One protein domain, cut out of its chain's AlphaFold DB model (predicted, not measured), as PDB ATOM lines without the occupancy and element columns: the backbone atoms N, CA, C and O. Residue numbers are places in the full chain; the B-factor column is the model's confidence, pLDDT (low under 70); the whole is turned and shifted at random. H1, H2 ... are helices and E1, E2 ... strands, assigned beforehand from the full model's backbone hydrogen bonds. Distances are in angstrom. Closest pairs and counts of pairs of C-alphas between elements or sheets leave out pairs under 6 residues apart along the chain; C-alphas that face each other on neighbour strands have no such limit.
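AT A GLANCE: This is residues 219 to 312 of the 336 residues of the protein "Sugar ABC transporter substrate-binding protein" of Lachnospiraceae bacterium OF09-33XD (UniProt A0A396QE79). A small three-stranded sheet has two helices, H2 and H3, packed over one of its faces and its other face bare, in two layers. H1 packs on the side of H2 that is away from H3, making a row of three helices with H2 in the middle. The printed part has 94 residues, with three named helices and three named strands in the order H1, E1, H2, H3, E2, E3. The mixed sheet has the order E1, E3, E2, and the class is mixed, helices and strands. The whole is compact, with a radius of gyration of the C-alphas of 12.1 A, and elongated, spanning 36 by 23 by 20 A.

IN THESE COORDINATES: H1, residues 219 to 232, begins with C-alpha 219 at (-37.191, -26.449, 45.975) and is 19.8 A long. E1 is residues 238 to 244, 18.4 A. H2, residues 250 to 270, is 30.1 A long, and H3, residues 278 to 295, 25.7 A. E2 is residues 297 to 300, 10.2 A. E3, residues 305 to 311, is 19.9 A long and ends with C-alpha 311 at (-39.699, -41.154, 57.615).

HOW THE PARTS SIT: E1 and E3 are parallel, with N 242 and O 308 at 2.8 A. E2 and E3 form an antiparallel hairpin, with N 300 and O 305 at 2.8 A. H2 is over E1 and E3, at a height over the sheet of 10.5 A. H3 is on the same face, at 10.8 A. H2, with residues 256 to 265 alone, touches H3, the closest C-alphas being those of Ala 261 and Ala 285, 4.8 A; the tilt is steep, 59 degrees, opposite ways. H1 touches H2, closest at the C-alphas of Gly 226 and Met 259, 3.9 A, and is not on the sheet. O i to N i+4 pairs are within hydrogen-bond range throughout H2 and H3, and in H1 for 9 of 10.

THE WHOLE: The C-alphas farthest apart, of Gly 272 and Gly 312, are 36.6 A apart. The printed part has no cut and no long link. Residues 310 to 312 are under pLDDT 70.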
ATOM      1  N   PHE A 219     -37.684 -25.745  47.154       95.94
ATOM      2  CA  PHE A 219     -37.191 -26.449  45.975       95.94
ATOM      3  C   PHE A 219     -35.785 -25.993  45.598       95.94
ATOM      4  O   PHE A 219     -34.878 -26.817  45.518       95.94
ATOM      5  N   PHE A 220     -35.560 -24.686  45.439       96.75
ATOM      6  CA  PHE A 220     -34.251 -24.211  44.991       96.75
ATOM      7  C   PHE A 220     -33.156 -24.351  46.060       96.75
ATOM      8  O   PHE A 220     -31.998 -24.579  45.729       96.75
ATOM      9  N   GLY A 221     -33.494 -24.323  47.352       95.75
ATOM     10  CA  GLY A 221     -32.543 -24.689  48.409       95.75
ATOM     11  C   GLY A 221     -32.087 -26.152  48.305       95.75
ATOM     12  O   GLY A 221     -30.913 -26.465  48.530       95.75
ATOM     13  N   GLY A 222     -33.005 -27.041  47.915       97.00
ATOM     14  CA  GLY A 222     -32.687 -28.413  47.533       97.00
ATOM     15  C   GLY A 222     -31.823 -28.475  46.276       97.00
ATOM     16  O   GLY A 222     -30.783 -29.125  46.300       97.00
ATOM     17  N   TRP A 223     -32.225 -27.770  45.216       98.44
ATOM     18  CA  TRP A 223     -31.534 -27.703  43.923       98.44
ATOM     19  C   TRP A 223     -30.051 -27.398  44.065       98.44
ATOM     20  O   TRP A 223     -29.230 -28.203  43.639       98.44
ATOM     21  N   GLU A 224     -29.700 -26.308  44.748       98.25
ATOM     22  CA  GLU A 224     -28.299 -25.914  44.949       98.25
ATOM     23  C   GLU A 224     -27.499 -26.996  45.690       98.25
ATOM     24  O   GLU A 224     -26.350 -27.292  45.358       98.25
ATOM     25  N   SER A 225     -28.129 -27.649  46.674       97.56
ATOM     26  CA  SER A 225     -27.518 -28.781  47.381       97.56
ATOM     27  C   SER A 225     -27.321 -29.981  46.450       97.56
ATOM     28  O   SER A 225     -26.300 -30.661  46.525       97.56
ATOM     29  N   GLY A 226     -28.286 -30.239  45.568       98.00
ATOM     30  CA  GLY A 226     -28.244 -31.303  44.573       98.00
ATOM     31  C   GLY A 226     -27.167 -31.092  43.518       98.00
ATOM     32  O   GLY A 226     -26.412 -32.019  43.237       98.00
ATOM     33  N   VAL A 227     -27.050 -29.868  42.998       98.31
ATOM     34  CA  VAL A 227     -25.995 -29.455  42.061       98.31
ATOM     35  C   VAL A 227     -24.623 -29.704  42.686       98.31
ATOM     36  O   VAL A 227     -23.792 -30.412  42.123       98.31
ATOM     37  N   TYR A 228     -24.414 -29.237  43.921       98.31
ATOM     38  CA  TYR A 228     -23.169 -29.498  44.642       98.31
ATOM     39  C   TYR A 228     -22.879 -31.000  44.809       98.31
ATOM     40  O   TYR A 228     -21.743 -31.439  44.640       98.31
ATOM     41  N   VAL A 229     -23.889 -31.808  45.151       97.88
ATOM     42  CA  VAL A 229     -23.732 -33.266  45.309       97.88
ATOM     43  C   VAL A 229     -23.399 -33.942  43.976       97.88
ATOM     44  O   VAL A 229     -22.541 -34.827  43.949       97.88
ATOM     45  N   GLY A 230     -24.052 -33.540  42.883       97.31
ATOM     46  CA  GLY A 230     -23.801 -34.061  41.540       97.31
ATOM     47  C   GLY A 230     -22.365 -33.815  41.075       97.31
ATOM     48  O   GLY A 230     -21.713 -34.748  40.606       97.31
ATOM     49  N   ASP A 231     -21.854 -32.599  41.282       97.62
ATOM     50  CA  ASP A 231     -20.458 -32.228  41.007       97.62
ATOM     51  C   ASP A 231     -19.476 -32.994  41.912       97.62
ATOM     52  O   ASP A 231     -18.557 -33.666  41.444       97.62
ATOM     53  N   PHE A 232     -19.717 -32.997  43.226       98.06
ATOM     54  CA  PHE A 232     -18.813 -33.623  44.196       98.06
ATOM     55  C   PHE A 232     -18.598 -35.128  43.952       98.06
ATOM     56  O   PHE A 232     -17.514 -35.659  44.222       98.06
ATOM     57  N   PHE A 233     -19.626 -35.828  43.464       97.25
ATOM     58  CA  PHE A 233     -19.583 -37.263  43.170       97.25
ATOM     59  C   PHE A 233     -19.434 -37.581  41.676       97.25
ATOM     60  O   PHE A 233     -19.754 -38.704  41.270       97.25
ATOM     61  N   GLU A 234     -18.927 -36.654  40.857       96.50
ATOM     62  CA  GLU A 234     -18.672 -36.898  39.433       96.50
ATOM     63  C   GLU A 234     -17.940 -38.241  39.210       96.50
ATOM     64  O   GLU A 234     -16.974 -38.595  39.898       96.50
ATOM     65  N   GLY A 235     -18.451 -39.035  38.263       93.75
ATOM     66  CA  GLY A 235     -17.898 -40.346  37.905       93.75
ATOM     67  C   GLY A 235     -18.057 -41.451  38.962       93.75
ATOM     68  O   GLY A 235     -17.543 -42.552  38.761       93.75
ATOM     69  N   GLN A 236     -18.747 -41.187  40.074       97.19
ATOM     70  CA  GLN A 236     -19.027 -42.165  41.128       97.19
ATOM     71  C   GLN A 236     -20.528 -42.419  41.264       97.19
ATOM     72  O   GLN A 236     -21.310 -41.475  41.223       97.19
ATOM     73  N   HIS A 237     -20.903 -43.672  41.523       96.50
ATOM     74  CA  HIS A 237     -22.280 -44.043  41.847       96.50
ATOM     75  C   HIS A 237     -22.728 -43.391  43.162       96.50
ATOM     76  O   HIS A 237     -22.040 -43.518  44.182       96.50
ATOM     77  N   ILE A 238     -23.888 -42.728  43.162       96.69
ATOM     78  CA  ILE A 238     -24.462 -42.129  44.375       96.69
ATOM     79  C   ILE A 238     -25.443 -43.113  45.010       96.69
ATOM     80  O   ILE A 238     -26.479 -43.421  44.430       96.69
ATOM     81  N   LYS A 239     -25.157 -43.520  46.251       94.81
ATOM     82  CA  LYS A 239     -26.090 -44.230  47.136       94.81
ATOM     83  C   LYS A 239     -26.484 -43.330  48.300       94.81
ATOM     84  O   LYS A 239     -25.648 -43.034  49.154       94.81
ATOM     85  N   ALA A 240     -27.744 -42.909  48.346       91.31
ATOM     86  CA  ALA A 240     -28.239 -41.941  49.322       91.31
ATOM     87  C   ALA A 240     -29.308 -42.518  50.263       91.31
ATOM     88  O   ALA A 240     -30.092 -43.397  49.905       91.31
ATOM     89  N   GLY A 241     -29.355 -41.972  51.478       89.62
ATOM     90  CA  GLY A 241     -30.494 -42.089  52.384       89.62
ATOM     91  C   GLY A 241     -31.165 -40.727  52.522       89.62
ATOM     92  O   GLY A 241     -30.496 -39.749  52.849       89.62
ATOM     93  N   MET A 242     -32.465 -40.664  52.268       86.31
ATOM     94  CA  MET A 242     -33.280 -39.461  52.379       86.31
ATOM     95  C   MET A 242     -34.098 -39.521  53.667       86.31
ATOM     96  O   MET A 242     -34.881 -40.446  53.856       86.31
ATOM     97  N   ILE A 243     -33.912 -38.544  54.555       84.31
ATOM     98  CA  ILE A 243     -34.656 -38.444  55.815       84.31
ATOM     99  C   ILE A 243     -35.665 -37.313  55.665       84.31
ATOM    100  O   ILE A 243     -35.275 -36.148  55.601       84.31
ATOM    101  N   LEU A 244     -36.946 -37.665  55.590       78.19
ATOM    102  CA  LEU A 244     -38.029 -36.692  55.506       78.19
ATOM    103  C   LEU A 244     -38.509 -36.309  56.913       78.19
ATOM    104  O   LEU A 244     -38.553 -37.166  57.795       78.19
ATOM    105  N   GLY A 245     -38.870 -35.035  57.101       76.25
ATOM    106  CA  GLY A 245     -39.516 -34.544  58.318       76.25
ATOM    107  C   GLY A 245     -40.907 -35.149  58.481       76.25
ATOM    108  O   GLY A 245     -41.073 -36.104  59.232       76.25
ATOM    109  N   VAL A 246     -41.887 -34.605  57.759       73.81
ATOM    110  CA  VAL A 246     -43.271 -35.093  57.757       73.81
ATOM    111  C   VAL A 246     -43.748 -35.301  56.322       73.81
ATOM    112  O   VAL A 246     -43.613 -34.433  55.459       73.81
ATOM    113  N   MET A 247     -44.330 -36.468  56.053       76.69
ATOM    114  CA  MET A 247     -44.913 -36.750  54.743       76.69
ATOM    115  C   MET A 247     -46.182 -35.921  54.520       76.69
ATOM    116  O   MET A 247     -47.012 -35.814  55.420       76.69
ATOM    117  N   GLY A 248     -46.360 -35.364  53.325       75.44
ATOM    118  CA  GLY A 248     -47.454 -34.448  53.011       75.44
ATOM    119  C   GLY A 248     -47.106 -32.979  53.251       75.44
ATOM    120  O   GLY A 248     -47.871 -32.115  52.838       75.44
ATOM    121  N   HIS A 249     -45.956 -32.654  53.850       77.00
ATOM    122  CA  HIS A 249     -45.548 -31.263  54.052       77.00
ATOM    123  C   HIS A 249     -44.787 -30.715  52.845       77.00
ATOM    124  O   HIS A 249     -43.726 -31.221  52.473       77.00
ATOM    125  N   THR A 250     -45.279 -29.603  52.292       82.19
ATOM    126  CA  THR A 250     -44.703 -28.981  51.092       82.19
ATOM    127  C   THR A 250     -43.224 -28.630  51.246       82.19
ATOM    128  O   THR A 250     -42.432 -28.804  50.323       82.19
ATOM    129  N   ILE A 251     -42.836 -28.170  52.435       85.44
ATOM    130  CA  ILE A 251     -41.463 -27.796  52.781       85.44
ATOM    131  C   ILE A 251     -40.511 -28.987  52.637       85.44
ATOM    132  O   ILE A 251     -39.451 -28.861  52.018       85.44
ATOM    133  N   ASP A 252     -40.878 -30.120  53.232       85.69
ATOM    134  CA  ASP A 252     -40.011 -31.289  53.333       85.69
ATOM    135  C   ASP A 252     -39.857 -31.950  51.967       85.69
ATOM    136  O   ASP A 252     -38.738 -32.198  51.516       85.69
ATOM    137  N   GLU A 253     -40.973 -32.162  51.272       89.44
ATOM    138  CA  GLU A 253     -40.980 -32.810  49.961       89.44
ATOM    139  C   GLU A 253     -40.243 -31.980  48.908       89.44
ATOM    140  O   GLU A 253     -39.421 -32.510  48.164       89.44
ATOM    141  N   SER A 254     -40.457 -30.663  48.879       93.69
ATOM    142  CA  SER A 254     -39.873 -29.807  47.838       93.69
ATOM    143  C   SER A 254     -38.356 -29.709  47.927       93.69
ATOM    144  O   SER A 254     -37.683 -29.696  46.900       93.69
ATOM    145  N   ARG A 255     -37.788 -29.695  49.141       94.56
ATOM    146  CA  ARG A 255     -36.323 -29.718  49.328       94.56
ATOM    147  C   ARG A 255     -35.709 -30.995  48.774       94.56
ATOM    148  O   ARG A 255     -34.639 -30.958  48.172       94.56
ATOM    149  N   MET A 256     -36.393 -32.113  48.973       93.88
ATOM    150  CA  MET A 256     -35.937 -33.411  48.499       93.88
ATOM    151  C   MET A 256     -36.042 -33.525  46.981       93.88
ATOM    152  O   MET A 256     -35.065 -33.911  46.339       93.88
ATOM    153  N   THR A 257     -37.166 -33.106  46.395       97.00
ATOM    154  CA  THR A 257     -37.316 -33.026  44.934       97.00
ATOM    155  C   THR A 257     -36.268 -32.104  44.324       97.00
ATOM    156  O   THR A 257     -35.615 -32.486  43.359       97.00
ATOM    157  N   GLY A 258     -36.041 -30.931  44.919       98.12
ATOM    158  CA  GLY A 258     -35.008 -29.997  44.484       98.12
ATOM    159  C   GLY A 258     -33.614 -30.624  44.503       98.12
ATOM    160  O   GLY A 258     -32.890 -30.546  43.517       98.12
ATOM    161  N   MET A 259     -33.248 -31.318  45.585       97.88
ATOM    162  CA  MET A 259     -31.964 -32.027  45.659       97.88
ATOM    163  C   MET A 259     -31.826 -33.071  44.550       97.88
ATOM    164  O   MET A 259     -30.781 -33.148  43.906       97.88
ATOM    165  N   MET A 260     -32.872 -33.853  44.291       97.81
ATOM    166  CA  MET A 260     -32.864 -34.822  43.195       97.81
ATOM    167  C   MET A 260     -32.734 -34.127  41.834       97.81
ATOM    168  O   MET A 260     -31.951 -34.586  41.008       97.81
ATOM    169  N   ALA A 261     -33.423 -33.000  41.632       98.50
ATOM    170  CA  ALA A 261     -33.358 -32.187  40.417       98.50
ATOM    171  C   ALA A 261     -31.938 -31.684  40.137       98.50
ATOM    172  O   ALA A 261     -31.433 -31.881  39.033       98.50
ATOM    173  N   GLY A 262     -31.257 -31.136  41.147       98.50
ATOM    174  CA  GLY A 262     -29.871 -30.690  41.002       98.50
ATOM    175  C   GLY A 262     -28.908 -31.842  40.687       98.50
ATOM    176  O   GLY A 262     -28.051 -31.709  39.817       98.50
ATOM    177  N   ILE A 263     -29.086 -33.008  41.327       98.31
ATOM    178  CA  ILE A 263     -28.260 -34.198  41.052       98.31
ATOM    179  C   ILE A 263     -28.430 -34.652  39.599       98.31
ATOM    180  O   ILE A 263     -27.434 -34.877  38.911       98.31
ATOM    181  N   VAL A 264     -29.670 -34.812  39.121       97.81
ATOM    182  CA  VAL A 264     -29.900 -35.306  37.752       97.81
ATOM    183  C   VAL A 264     -29.487 -34.286  36.701       97.81
ATOM    184  O   VAL A 264     -28.989 -34.687  35.651       97.81
ATOM    185  N   TYR A 265     -29.633 -32.990  36.987       98.31
ATOM    186  CA  TYR A 265     -29.172 -31.918  36.110       98.31
ATOM    187  C   TYR A 265     -27.661 -32.000  35.866       98.31
ATOM    188  O   TYR A 265     -27.220 -32.064  34.715       98.31
ATOM    189  N   GLU A 266     -26.872 -32.117  36.935       97.94
ATOM    190  CA  GLU A 266     -25.417 -32.268  36.829       97.94
ATOM    191  C   GLU A 266     -25.018 -33.581  36.149       97.94
ATOM    192  O   GLU A 266     -24.151 -33.603  35.273       97.94
ATOM    193  N   ARG A 267     -25.697 -34.691  36.467       97.06
ATOM    194  CA  ARG A 267     -25.427 -35.987  35.821       97.06
ATOM    195  C   ARG A 267     -25.687 -35.955  34.325       97.06
ATOM    196  O   ARG A 267     -24.882 -36.486  33.559       97.06
ATOM    197  N   ALA A 268     -26.774 -35.318  33.906       97.00
ATOM    198  CA  ALA A 268     -27.097 -35.143  32.500       97.00
ATOM    199  C   ALA A 268     -25.966 -34.413  31.763       97.00
ATOM    200  O   ALA A 268     -25.515 -34.883  30.715       97.00
ATOM    201  N   ALA A 269     -25.443 -33.326  32.338       96.19
ATOM    202  CA  ALA A 269     -24.315 -32.593  31.773       96.19
ATOM    203  C   ALA A 269     -23.034 -33.449  31.698       96.19
ATOM    204  O   ALA A 269     -22.435 -33.565  30.626       96.19
ATOM    205  N   GLN A 270     -22.658 -34.115  32.794       96.12
ATOM    206  CA  GLN A 270     -21.464 -34.971  32.882       96.12
ATOM    207  C   GLN A 270     -21.494 -36.150  31.893       96.12
ATOM    208  O   GLN A 270     -20.460 -36.570  31.371       96.12
ATOM    209  N   GLN A 271     -22.682 -36.683  31.599       94.88
ATOM    210  CA  GLN A 271     -22.881 -37.786  30.654       94.88
ATOM    211  C   GLN A 271     -23.013 -37.328  29.189       94.88
ATOM    212  O   GLN A 271     -23.189 -38.164  28.301       94.88
ATOM    213  N   GLY A 272     -22.943 -36.020  28.914       95.44
ATOM    214  CA  GLY A 272     -23.114 -35.461  27.569       95.44
ATOM    215  C   GLY A 272     -24.565 -35.436  27.072       95.44
ATOM    216  O   GLY A 272     -24.792 -35.284  25.873       95.44
ATOM    217  N   ASN A 273     -25.534 -35.564  27.982       94.69
ATOM    218  CA  ASN A 273     -26.975 -35.601  27.720       94.69
ATOM    219  C   ASN A 273     -27.703 -34.449  28.434       94.69
ATOM    220  O   ASN A 273     -28.772 -34.661  29.001       94.69
ATOM    221  N   ALA A 274     -27.102 -33.253  28.455       96.19
ATOM    222  CA  ALA A 274     -27.642 -32.094  29.162       96.19
ATOM    223  C   ALA A 274     -29.108 -31.821  28.782       96.19
ATOM    224  O   ALA A 274     -29.488 -31.918  27.611       96.19
ATOM    225  N   PHE A 275     -29.917 -31.468  29.783       96.88
ATOM    226  CA  PHE A 275     -31.306 -31.082  29.572       96.88
ATOM    227  C   PHE A 275     -31.412 -29.828  28.695       96.88
ATOM    228  O   PHE A 275     -30.517 -28.980  28.688       96.88
ATOM    229  N   ALA A 276     -32.514 -29.709  27.950       95.81
ATOM    230  CA  ALA A 276     -32.766 -28.538  27.114       95.81
ATOM    231  C   ALA A 276     -33.136 -27.305  27.956       95.81
ATOM    232  O   ALA A 276     -32.840 -26.177  27.559       95.81
ATOM    233  N   SER A 277     -33.756 -27.534  29.113       96.38
ATOM    234  CA  SER A 277     -34.119 -26.534  30.111       96.38
ATOM    235  C   SER A 277     -33.904 -27.074  31.529       96.38
ATOM    236  O   SER A 277     -33.796 -28.284  31.735       96.38
ATOM    237  N   GLU A 278     -33.836 -26.191  32.526       96.75
ATOM    238  CA  GLU A 278     -33.807 -26.632  33.926       96.75
ATOM    239  C   GLU A 278     -35.146 -27.267  34.320       96.75
ATOM    240  O   GLU A 278     -35.183 -28.246  35.064       96.75
ATOM    241  N   GLU A 279     -36.247 -26.778  33.750       97.62
ATOM    242  CA  GLU A 279     -37.593 -27.284  33.980       97.62
ATOM    243  C   GLU A 279     -37.767 -28.753  33.568       97.62
ATOM    244  O   GLU A 279     -38.526 -29.478  34.222       97.62
ATOM    245  N   ASP A 280     -37.028 -29.227  32.559       98.00
ATOM    246  CA  ASP A 280     -36.979 -30.653  32.207       98.00
ATOM    247  C   ASP A 280     -36.371 -31.486  33.352       98.00
ATOM    248  O   ASP A 280     -36.875 -32.562  33.686       98.00
ATOM    249  N   ALA A 281     -35.318 -30.976  34.002       98.19
ATOM    250  CA  ALA A 281     -34.708 -31.624  35.164       98.19
ATOM    251  C   ALA A 281     -35.640 -31.585  36.382       98.19
ATOM    252  O   ALA A 281     -35.725 -32.560  37.133       98.19
ATOM    253  N   TYR A 282     -36.384 -30.488  36.562       98.25
ATOM    254  CA  TYR A 282     -37.388 -30.385  37.623       98.25
ATOM    255  C   TYR A 282     -38.496 -31.425  37.428       98.25
ATOM    256  O   TYR A 282     -38.915 -32.057  38.396       98.25
ATOM    257  N   MET A 283     -38.946 -31.633  36.187       98.00
ATOM    258  CA  MET A 283     -39.965 -32.632  35.865       98.00
ATOM    259  C   MET A 283     -39.461 -34.067  36.040       98.00
ATOM    260  O   MET A 283     -40.174 -34.905  36.596       98.00
ATOM    261  N   GLU A 284     -38.228 -34.364  35.623       97.94
ATOM    262  CA  GLU A 284     -37.609 -35.669  35.888       97.94
ATOM    263  C   GLU A 284     -37.582 -35.950  37.401       97.94
ATOM    264  O   GLU A 284     -38.033 -37.005  37.851       97.94
ATOM    265  N   ALA A 285     -37.131 -34.981  38.200       97.88
ATOM    266  CA  ALA A 285     -37.059 -35.121  39.649       97.88
ATOM    267  C   ALA A 285     -38.428 -35.194  40.330       97.88
ATOM    268  O   ALA A 285     -38.579 -35.955  41.282       97.88
ATOM    269  N   TYR A 286     -39.425 -34.456  39.839       98.00
ATOM    270  CA  TYR A 286     -40.814 -34.554  40.289       98.00
ATOM    271  C   TYR A 286     -41.329 -35.994  40.169       98.00
ATOM    272  O   TYR A 286     -41.822 -36.569  41.143       98.00
ATOM    273  N   ASN A 287     -41.132 -36.612  39.002       96.62
ATOM    274  CA  ASN A 287     -41.526 -37.999  38.759       96.62
ATOM    275  C   ASN A 287     -40.735 -38.978  39.635       96.62
ATOM    276  O   ASN A 287     -41.317 -39.875  40.247       96.62
ATOM    277  N   MET A 288     -39.421 -38.772  39.753       95.62
ATOM    278  CA  MET A 288     -38.557 -39.586  40.607       95.62
ATOM    279  C   MET A 288     -38.940 -39.492  42.091       95.62
ATOM    280  O   MET A 288     -38.910 -40.504  42.793       95.62
ATOM    281  N   PHE A 289     -39.305 -38.307  42.589       94.31
ATOM    282  CA  PHE A 289     -39.758 -38.137  43.967       94.31
ATOM    283  C   PHE A 289     -41.094 -38.841  44.201       94.31
ATOM    284  O   PHE A 289     -41.257 -39.505  45.220       94.31
ATOM    285  N   ASN A 290     -42.030 -38.755  43.254       91.75
ATOM    286  CA  ASN A 290     -43.306 -39.462  43.349       91.75
ATOM    287  C   ASN A 290     -43.105 -40.984  43.387       91.75
ATOM    288  O   ASN A 290     -43.694 -41.661  44.228       91.75
ATOM    289  N   GLU A 291     -42.199 -41.519  42.565       90.81
ATOM    290  CA  GLU A 291     -41.817 -42.933  42.632       90.81
ATOM    291  C   GLU A 291     -41.173 -43.290  43.983       90.81
ATOM    292  O   GLU A 291     -41.526 -44.299  44.602       90.81
ATOM    293  N   LEU A 292     -40.254 -42.452  44.475       88.56
ATOM    294  CA  LEU A 292     -39.610 -42.636  45.776       88.56
ATOM    295  C   LEU A 292     -40.630 -42.615  46.922       88.56
ATOM    296  O   LEU A 292     -40.528 -43.430  47.842       88.56
ATOM    297  N   ARG A 293     -41.611 -41.713  46.875       85.75
ATOM    298  CA  ARG A 293     -42.706 -41.602  47.845       85.75
ATOM    299  C   ARG A 293     -43.576 -42.855  47.849       85.75
ATOM    300  O   ARG A 293     -43.893 -43.370  48.916       85.75
ATOM    301  N   ASP A 294     -43.904 -43.384  46.677       84.62
ATOM    302  CA  ASP A 294     -44.784 -44.547  46.559       84.62
ATOM    303  C   ASP A 294     -44.081 -45.860  46.952       84.62
ATOM    304  O   ASP A 294     -44.708 -46.761  47.519       84.62
ATOM    305  N   ASN A 295     -42.772 -45.971  46.689       84.06
ATOM    306  CA  ASN A 295     -42.028 -47.232  46.819       84.06
ATOM    307  C   ASN A 295     -41.047 -47.292  48.000       84.06
ATOM    308  O   ASN A 295     -40.643 -48.381  48.416       84.06
ATOM    309  N   GLY A 296     -40.614 -46.152  48.534       81.69
ATOM    310  CA  GLY A 296     -39.625 -46.067  49.623       81.69
ATOM    311  C   GLY A 296     -38.193 -46.117  49.177       81.69
ATOM    312  O   GLY A 296     -37.287 -45.843  49.956       81.69
ATOM    313  N   LYS A 297     -37.995 -46.399  47.903       87.19
ATOM    314  CA  LYS A 297     -36.702 -46.427  47.266       87.19
ATOM    315  C   LYS A 297     -36.862 -46.114  45.795       87.19
ATOM    316  O   LYS A 297     -37.910 -46.376  45.211       87.19
ATOM    317  N   LEU A 298     -35.782 -45.631  45.220       91.94
ATOM    318  CA  LEU A 298     -35.629 -45.369  43.806       91.94
ATOM    319  C   LEU A 298     -34.216 -45.792  43.409       91.94
ATOM    320  O   LEU A 298     -33.259 -45.548  44.143       91.94
ATOM    321  N   SER A 299     -34.075 -46.412  42.244       94.44
ATOM    322  CA  SER A 299     -32.776 -46.665  41.627       94.44
ATOM    323  C   SER A 299     -32.865 -46.304  40.154       94.44
ATOM    324  O   SER A 299     -33.726 -46.814  39.441       94.44
ATOM    325  N   SER A 300     -31.997 -45.400  39.714       95.44
ATOM    326  CA  SER A 300     -31.904 -44.940  38.336       95.44
ATOM    327  C   SER A 300     -30.532 -45.287  37.779       95.44
ATOM    328  O   SER A 300     -29.534 -44.641  38.101       95.44
ATOM    329  N   GLU A 301     -30.485 -46.290  36.900       94.75
ATOM    330  CA  GLU A 301     -29.283 -46.586  36.110       94.75
ATOM    331  C   GLU A 301     -28.931 -45.412  35.187       94.75
ATOM    332  O   GLU A 301     -27.759 -45.088  35.020       94.75
ATOM    333  N   LYS A 302     -29.951 -44.728  34.642       95.25
ATOM    334  CA  LYS A 302     -29.804 -43.539  33.787       95.25
ATOM    335  C   LYS A 302     -28.968 -42.457  34.479       95.25
ATOM    336  O   LYS A 302     -28.080 -41.880  33.860       95.25
ATOM    337  N   TRP A 303     -29.214 -42.221  35.766       95.88
ATOM    338  CA  TRP A 303     -28.556 -41.160  36.534       95.88
ATOM    339  C   TRP A 303     -27.443 -41.646  37.461       95.88
ATOM    340  O   TRP A 303     -26.888 -40.838  38.201       95.88
ATOM    341  N   ASP A 304     -27.104 -42.938  37.414       95.44
ATOM    342  CA  ASP A 304     -26.132 -43.579  38.309       95.44
ATOM    343  C   ASP A 304     -26.396 -43.248  39.796       95.44
ATOM    344  O   ASP A 304     -25.495 -42.899  40.568       95.44
ATOM    345  N   PHE A 305     -27.677 -43.306  40.179       95.31
ATOM    346  CA  PHE A 305     -28.186 -42.807  41.457       95.31
ATOM    347  C   PHE A 305     -29.208 -43.769  42.072       95.31
ATOM    348  O   PHE A 305     -30.207 -44.121  41.443       95.31
ATOM    349  N   GLU A 306     -28.993 -44.162  43.325       95.12
ATOM    350  CA  GLU A 306     -29.970 -44.869  44.152       95.12
ATOM    351  C   GLU A 306     -30.251 -44.099  45.451       95.12
ATOM    352  O   GLU A 306     -29.354 -43.525  46.076       95.12
ATOM    353  N   VAL A 307     -31.508 -44.111  45.887       91.81
ATOM    354  CA  VAL A 307     -31.943 -43.464  47.125       91.81
ATOM    355  C   VAL A 307     -32.993 -44.303  47.839       91.81
ATOM    356  O   VAL A 307     -33.897 -44.858  47.220       91.81
ATOM    357  N   VAL A 308     -32.870 -44.390  49.162       89.00
ATOM    358  CA  VAL A 308     -33.889 -44.947  50.061       89.00
ATOM    359  C   VAL A 308     -34.446 -43.834  50.938       89.00
ATOM    360  O   VAL A 308     -33.677 -43.060  51.505       89.00
ATOM    361  N   ALA A 309     -35.766 -43.745  51.053       80.31
ATOM    362  CA  ALA A 309     -36.440 -42.767  51.893       80.31
ATOM    363  C   ALA A 309     -36.818 -43.371  53.251       80.31
ATOM    364  O   ALA A 309     -37.266 -44.514  53.357       80.31
ATOM    365  N   VAL A 310     -36.629 -42.576  54.300       64.94
ATOM    366  CA  VAL A 310     -36.920 -42.915  55.690       64.94
ATOM    367  C   VAL A 310     -37.760 -41.786  56.277       64.94
ATOM    368  O   VAL A 310     -37.375 -40.619  56.199       64.94
ATOM    369  N   ASN A 311     -38.906 -42.127  56.870       60.38
ATOM    370  CA  ASN A 311     -39.699 -41.154  57.615       60.38
ATOM    371  C   ASN A 311     -39.053 -40.890  58.989       60.38
ATOM    372  O   ASN A 311     -38.661 -41.840  59.677       60.38
ATOM    373  N   GLY A 312     -38.967 -39.620  59.394       51.06
ATOM    374  CA  GLY A 312     -38.383 -39.165  60.659       51.06
ATOM    375  C   GLY A 312     -39.083 -39.693  61.918       51.06
ATOM    376  O   GLY A 312     -38.463 -39.726  62.981       51.06
TER     377      GLY A 312